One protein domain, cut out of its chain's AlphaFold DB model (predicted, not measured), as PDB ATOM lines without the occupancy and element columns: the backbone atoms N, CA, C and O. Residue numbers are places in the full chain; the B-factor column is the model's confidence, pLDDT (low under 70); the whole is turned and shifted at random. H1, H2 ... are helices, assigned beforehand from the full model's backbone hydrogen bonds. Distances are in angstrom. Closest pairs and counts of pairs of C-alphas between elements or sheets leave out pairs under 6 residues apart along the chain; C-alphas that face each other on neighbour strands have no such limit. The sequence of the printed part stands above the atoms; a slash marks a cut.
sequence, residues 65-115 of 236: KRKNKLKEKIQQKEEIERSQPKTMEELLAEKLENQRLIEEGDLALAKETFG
ATOM      1  N   LYS A  65     -30.537  63.158  61.879       58.31
ATOM      2  CA  LYS A  65     -29.310  63.950  62.077       58.31
ATOM      3  C   LYS A  65     -28.684  64.461  60.767       58.31
ATOM      4  O   LYS A  65     -27.914  65.419  60.799       58.31
ATOM      5  N   ARG A  66     -29.005  63.850  59.616       58.94
ATOM      6  CA  ARG A  66     -28.606  64.331  58.277       58.94
ATOM      7  C   ARG A  66     -29.587  65.363  57.717       58.94
ATOM      8  O   ARG A  66     -29.126  66.331  57.123       58.94
ATOM      9  N   LYS A  67     -30.896  65.194  57.944       57.97
ATOM     10  CA  LYS A  67     -31.919  66.182  57.554       57.97
ATOM     11  C   LYS A  67     -31.765  67.492  58.331       57.97
ATOM     12  O   LYS A  67     -31.758  68.548  57.710       57.97
ATOM     13  N   ASN A  68     -31.511  67.424  59.638       64.56
ATOM     14  CA  ASN A  68     -31.321  68.624  60.460       64.56
ATOM     15  C   ASN A  68     -30.043  69.384  60.071       64.56
ATOM     16  O   ASN A  68     -30.085  70.596  59.933       64.56
ATOM     17  N   LYS A  69     -28.944  68.682  59.753       62.16
ATOM     18  CA  LYS A  69     -27.722  69.315  59.216       62.16
ATOM     19  C   LYS A  69     -27.897  69.928  57.827       62.16
ATOM     20  O   LYS A  69     -27.128  70.811  57.463       62.16
ATOM     21  N   LEU A  70     -28.828  69.421  57.018       58.91
ATOM     22  CA  LEU A  70     -29.128  70.000  55.711       58.91
ATOM     23  C   LEU A  70     -29.980  71.262  55.872       58.91
ATOM     24  O   LEU A  70     -29.634  72.275  55.280       58.91
ATOM     25  N   LYS A  71     -31.012  71.221  56.727       65.31
ATOM     26  CA  LYS A  71     -31.828  72.393  57.084       65.31
ATOM     27  C   LYS A  71     -30.976  73.508  57.702       65.31
ATOM     28  O   LYS A  71     -31.029  74.631  57.229       65.31
ATOM     29  N   GLU A  72     -30.099  73.178  58.647       71.00
ATOM     30  CA  GLU A  72     -29.187  74.139  59.290       71.00
ATOM     31  C   GLU A  72     -28.175  74.741  58.298       71.00
ATOM     32  O   GLU A  72     -27.865  75.923  58.363       71.00
ATOM     33  N   LYS A  73     -27.699  73.964  57.313       65.00
ATOM     34  CA  LYS A  73     -26.844  74.489  56.232       65.00
ATOM     35  C   LYS A  73     -27.593  75.382  55.247       65.00
ATOM     36  O   LYS A  73     -26.976  76.277  54.680       65.00
ATOM     37  N   ILE A  74     -28.872  75.114  55.003       66.81
ATOM     38  CA  ILE A  74     -29.722  75.954  54.152       66.81
ATOM     39  C   ILE A  74     -29.998  77.274  54.872       66.81
ATOM     40  O   ILE A  74     -29.748  78.317  54.287       66.81
ATOM     41  N   GLN A  75     -30.354  77.225  56.157       67.12
ATOM     42  CA  GLN A  75     -30.565  78.406  57.000       67.12
ATOM     43  C   GLN A  75     -29.291  79.243  57.147       67.12
ATOM     44  O   GLN A  75     -29.328  80.449  56.953       67.12
ATOM     45  N   GLN A  76     -28.132  78.615  57.384       62.69
ATOM     46  CA  GLN A  76     -26.855  79.339  57.407       62.69
ATOM     47  C   GLN A  76     -26.533  79.974  56.053       62.69
ATOM     48  O   GLN A  76     -25.984  81.067  56.015       62.69
ATOM     49  N   LYS A  77     -26.857  79.316  54.935       63.38
ATOM     50  CA  LYS A  77     -26.620  79.878  53.600       63.38
ATOM     51  C   LYS A  77     -27.559  81.053  53.312       63.38
ATOM     52  O   LYS A  77     -27.090  82.059  52.797       63.38
ATOM     53  N   GLU A  78     -28.824  80.938  53.692       65.44
ATOM     54  CA  GLU A  78     -29.845  81.979  53.565       65.44
ATOM     55  C   GLU A  78     -29.543  83.188  54.461       65.44
ATOM     56  O   GLU A  78     -29.690  84.328  54.037       65.44
ATOM     57  N   GLU A  79     -29.016  82.968  55.667       61.91
ATOM     58  CA  GLU A  79     -28.590  84.036  56.573       61.91
ATOM     59  C   GLU A  79     -27.283  84.708  56.121       61.91
ATOM     60  O   GLU A  79     -27.110  85.921  56.263       61.91
ATOM     61  N   ILE A  80     -26.376  83.955  55.489       59.59
ATOM     62  CA  ILE A  80     -25.204  84.522  54.806       59.59
ATOM     63  C   ILE A  80     -25.645  85.360  53.598       59.59
ATOM     64  O   ILE A  80     -25.112  86.444  53.397       59.59
ATOM     65  N   GLU A  81     -26.632  84.904  52.829       60.56
ATOM     66  CA  GLU A  81     -27.201  85.615  51.673       60.56
ATOM     67  C   GLU A  81     -27.987  86.871  52.100       60.56
ATOM     68  O   GLU A  81     -27.887  87.910  51.454       60.56
ATOM     69  N   ARG A  82     -28.656  86.837  53.263       59.41
ATOM     70  CA  ARG A  82     -29.291  88.003  53.907       59.41
ATOM     71  C   ARG A  82     -28.302  89.025  54.462       59.41
ATOM     72  O   ARG A  82     -28.623  90.210  54.510       59.41
ATOM     73  N   SER A  83     -27.151  88.568  54.956       52.12
ATOM     74  CA  SER A  83     -26.139  89.418  55.603       52.12
ATOM     75  C   SER A  83     -25.092  89.970  54.635       52.12
ATOM     76  O   SER A  83     -24.306  90.839  55.023       52.12
ATOM     77  N   GLN A  84     -25.088  89.531  53.370       56.19
ATOM     78  CA  GLN A  84     -24.304  90.188  52.329       56.19
ATOM     79  C   GLN A  84     -25.001  91.493  51.915       56.19
ATOM     80  O   GLN A  84     -26.192  91.482  51.601       56.19
ATOM     81  N   PRO A  85     -24.297  92.640  51.894       55.66
ATOM     82  CA  PRO A  85     -24.861  93.855  51.332       55.66
ATOM     83  C   PRO A  85     -25.069  93.626  49.834       55.66
ATOM     84  O   PRO A  85     -24.096  93.548  49.080       55.66
ATOM     85  N   LYS A  86     -26.336  93.496  49.430       54.03
ATOM     86  CA  LYS A  86     -26.733  93.306  48.034       54.03
ATOM     87  C   LYS A  86     -26.017  94.322  47.161       54.03
ATOM     88  O   LYS A  86     -26.024  95.529  47.431       54.03
ATOM     89  N   THR A  87     -25.354  93.826  46.129       67.06
ATOM     90  CA  THR A  87     -24.649  94.693  45.185       67.06
ATOM     91  C   THR A  87     -25.658  95.566  44.427       67.06
ATOM     92  O   THR A  87     -26.829  95.215  44.298       67.06
ATOM     93  N   MET A  88     -25.244  96.732  43.915       60.97
ATOM     94  CA  MET A  88     -26.167  97.646  43.217       60.97
ATOM     95  C   MET A  88     -26.848  96.997  41.995       60.97
ATOM     96  O   MET A  88     -27.944  97.394  41.612       60.97
ATOM     97  N   GLU A  89     -26.214  95.981  41.414       72.25
ATOM     98  CA  GLU A  89     -26.753  95.148  40.337       72.25
ATOM     99  C   GLU A  89     -27.841  94.182  40.833       72.25
ATOM    100  O   GLU A  89     -28.884  94.032  40.200       72.25
ATOM    101  N   GLU A  90     -27.648  93.601  42.012       72.81
ATOM    102  CA  GLU A  90     -28.600  92.694  42.651       72.81
ATOM    103  C   GLU A  90     -29.872  93.416  43.115       72.81
ATOM    104  O   GLU A  90     -30.969  92.893  42.947       72.81
ATOM    105  N   LEU A  91     -29.763  94.664  43.584       73.31
ATOM    106  CA  LEU A  91     -30.931  95.498  43.903       73.31
ATOM    107  C   LEU A  91     -31.776  95.839  42.668       73.31
ATOM    108  O   LEU A  91     -32.999  95.962  42.760       73.31
ATOM    109  N   LEU A  92     -31.143  96.015  41.503       79.19
ATOM    110  CA  LEU A  92     -31.869  96.231  40.251       79.19
ATOM    111  C   LEU A  92     -32.556  94.950  39.777       79.19
ATOM    112  O   LEU A  92     -33.687  95.024  39.294       79.19
ATOM    113  N   ALA A  93     -31.905  93.799  39.947       81.44
ATOM    114  CA  ALA A  93     -32.498  92.501  39.652       81.44
ATOM    115  C   ALA A  93     -33.698  92.208  40.568       81.44
ATOM    116  O   ALA A  93     -34.773  91.891  40.067       81.44
ATOM    117  N   GLU A  94     -33.560  92.427  41.877       80.44
ATOM    118  CA  GLU A  94     -34.643  92.273  42.858       80.44
ATOM    119  C   GLU A  94     -35.816  93.218  42.559       80.44
ATOM    120  O   GLU A  94     -36.982  92.834  42.635       80.44
ATOM    121  N   LYS A  95     -35.537  94.461  42.150       85.88
ATOM    122  CA  LYS A  95     -36.584  95.403  41.739       85.88
ATOM    123  C   LYS A  95     -37.327  94.939  40.484       85.88
ATOM    124  O   LYS A  95     -38.544  95.104  40.417       85.88
ATOM    125  N   LEU A  96     -36.615  94.391  39.500       85.38
ATOM    126  CA  LEU A  96     -37.215  93.853  38.277       85.38
ATOM    127  C   LEU A  96     -38.086  92.634  38.600       85.38
ATOM    128  O   LEU A  96     -39.201  92.530  38.098       85.38
ATOM    129  N   GLU A  97     -37.617  91.751  39.480       86.94
ATOM    130  CA  GLU A  97     -38.377  90.586  39.929       86.94
ATOM    131  C   GLU A  97     -39.658  90.989  40.670       86.94
ATOM    132  O   GLU A  97     -40.740  90.517  40.326       86.94
ATOM    133  N   ASN A  98     -39.569  91.949  41.594       87.81
ATOM    134  CA  ASN A  98     -40.738  92.492  42.284       87.81
ATOM    135  C   ASN A  98     -41.722  93.159  41.318       87.81
ATOM    136  O   ASN A  98     -42.930  92.973  41.440       87.81
ATOM    137  N   GLN A  99     -41.219  93.910  40.334       90.00
ATOM    138  CA  GLN A  99     -42.061  94.508  39.303       90.00
ATOM    139  C   GLN A  99     -42.786  93.432  38.490       90.00
ATOM    140  O   GLN A  99     -43.988  93.542  38.276       90.00
ATOM    141  N   ARG A 100     -42.081  92.372  38.083       90.06
ATOM    142  CA  ARG A 100     -42.682  91.248  37.364       90.06
ATOM    143  C   ARG A 100     -43.773  90.575  38.195       90.06
ATOM    144  O   ARG A 100     -44.819  90.242  37.649       90.06
ATOM    145  N   LEU A 101     -43.539  90.390  39.493       85.94
ATOM    146  CA  LEU A 101     -44.504  89.766  40.394       85.94
ATOM    147  C   LEU A 101     -45.775  90.618  40.546       85.94
ATOM    148  O   LEU A 101     -46.882  90.082  40.532       85.94
ATOM    149  N   ILE A 102     -45.622  91.943  40.629       89.75
ATOM    150  CA  ILE A 102     -46.745  92.890  40.657       89.75
ATOM    151  C   ILE A 102     -47.508  92.850  39.332       89.75
ATOM    152  O   ILE A 102     -48.722  92.676  39.336       89.75
ATOM    153  N   GLU A 103     -46.806  92.950  38.200       89.50
ATOM    154  CA  GLU A 103     -47.414  92.895  36.868       89.50
ATOM    155  C   GLU A 103     -48.164  91.576  36.637       89.50
ATOM    156  O   GLU A 103     -49.225  91.576  36.019       89.50
ATOM    157  N   GLU A 104     -47.656  90.454  37.151       87.50
ATOM    158  CA  GLU A 104     -48.323  89.153  37.071       87.50
ATOM    159  C   GLU A 104     -49.586  89.091  37.941       87.50
ATOM    160  O   GLU A 104     -50.618  88.601  37.474       87.50
ATOM    161  N   GLY A 105     -49.539  89.640  39.159       91.50
ATOM    162  CA  GLY A 105     -50.707  89.773  40.032       91.50
ATOM    163  C   GLY A 105     -51.790  90.670  39.429       91.50
ATOM    164  O   GLY A 105     -52.952  90.270  39.343       91.50
ATOM    165  N   ASP A 106     -51.401  91.841  38.925       91.62
ATOM    166  CA  ASP A 106     -52.296  92.785  38.252       91.62
ATOM    167  C   ASP A 106     -52.887  92.180  36.971       91.62
ATOM    168  O   ASP A 106     -54.073  92.344  36.689       91.62
ATOM    169  N   LEU A 107     -52.092  91.434  36.200       86.88
ATOM    170  CA  LEU A 107     -52.546  90.747  34.991       86.88
ATOM    171  C   LEU A 107     -53.520  89.608  35.320       86.88
ATOM    172  O   LEU A 107     -54.492  89.416  34.586       86.88
ATOM    173  N   ALA A 108     -53.301  88.864  36.408       85.44
ATOM    174  CA  ALA A 108     -54.239  87.853  36.890       85.44
ATOM    175  C   ALA A 108     -55.566  88.489  37.338       85.44
ATOM    176  O   ALA A 108     -56.633  88.064  36.886       85.44
ATOM    177  N   LEU A 109     -55.500  89.569  38.121       88.12
ATOM    178  CA  LEU A 109     -56.672  90.315  38.575       88.12
ATOM    179  C   LEU A 109     -57.434  90.959  37.406       88.12
ATOM    180  O   LEU A 109     -58.664  90.936  37.366       88.12
ATOM    181  N   ALA A 110     -56.724  91.497  36.413       86.19
ATOM    182  CA  ALA A 110     -57.330  92.048  35.206       86.19
ATOM    183  C   ALA A 110     -58.010  90.955  34.374       86.19
ATOM    184  O   ALA A 110     -59.117  91.157  33.882       86.19
ATOM    185  N   LYS A 111     -57.399  89.773  34.237       82.81
ATOM    186  CA  LYS A 111     -58.031  88.633  33.553       82.81
ATOM    187  C   LYS A 111     -59.320  88.181  34.238       82.81
ATOM    188  O   LYS A 111     -60.244  87.778  33.530       82.81
ATOM    189  N   GLU A 112     -59.383  88.255  35.564       82.00
ATOM    190  CA  GLU A 112     -60.595  87.973  36.339       82.00
ATOM    191  C   GLU A 112     -61.639  89.085  36.161       82.00
ATOM    192  O   GLU A 112     -62.766  88.815  35.754       82.00
ATOM    193  N   THR A 113     -61.240  90.347  36.341       82.38
ATOM    194  CA  THR A 113     -62.133  91.519  36.263       82.38
ATOM    195  C   THR A 113     -62.717  91.728  34.863       82.38
ATOM    196  O   THR A 113     -63.879  92.100  34.720       82.38
ATOM    197  N   PHE A 114     -61.930  91.483  33.813       75.44
ATOM    198  CA  PHE A 114     -62.376  91.608  32.422       75.44
ATOM    199  C   PHE A 114     -62.930  90.298  31.841       75.44
ATOM    200  O   PHE A 114     -63.369  90.284  30.692       75.44
ATOM    201  N   GLY A 115     -62.912  89.192  32.593       68.19
ATOM    202  CA  GLY A 115     -63.436  87.904  32.132       68.19
ATOM    203  C   GLY A 115     -62.663  87.277  30.961       68.19
ATOM    204  O   GLY A 115     -63.167  86.365  30.310       68.19
TER     205      GLY A 115
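AT A GLANCE: This is residues 65 to 115 of the 236 residues of the protein "Eukaryotic translation initiation factor 3 30 kDa subunit" of Dermatophagoides pteronyssinus (UniProt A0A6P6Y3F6). The longest helix, H2, and a shorter one, H1, make the two arms of a V, with the four-residue link between them at its corner; the arms stay apart, and nothing fills the space between them. The 51 printed residues hold two named helices, H1 then H2, and no named strand; the class is all helix. The whole is extended, with a radius of gyration of the C-alphas of 17.7 A, and flat, spanning 52 by 32 by 9 A.

HOW THE PARTS SIT: H2, residues 88 to 113, and H1, residues 65 to 83, are apart, with no C-alpha of the one within 8 A of the other. A tight link of 4 residues joins them. Residues 65 to 85, 87 to 93 and 95 to 115 stand free. In H2 every O i to N i+4 pair is within hydrogen-bond range; in H1, 14 of 15 are.

IN THESE COORDINATES: H2 is 37.1 A long, from C-alpha 88 at (-26.167, 97.646, 43.217) to C-alpha 113 at (-62.133, 91.519, 36.263). H1 is 26.5 A long and begins at C-alpha 65, (-29.310, 63.950, 62.077).

THE WHOLE: The two C-alphas farthest apart, those of Lys 65 and Phe 114, are 52.3 A apart. The printed part has no cut and no long link. Its mean pLDDT is 73.2; residues 65 to 71, 73 to 88 and 115 are under 70.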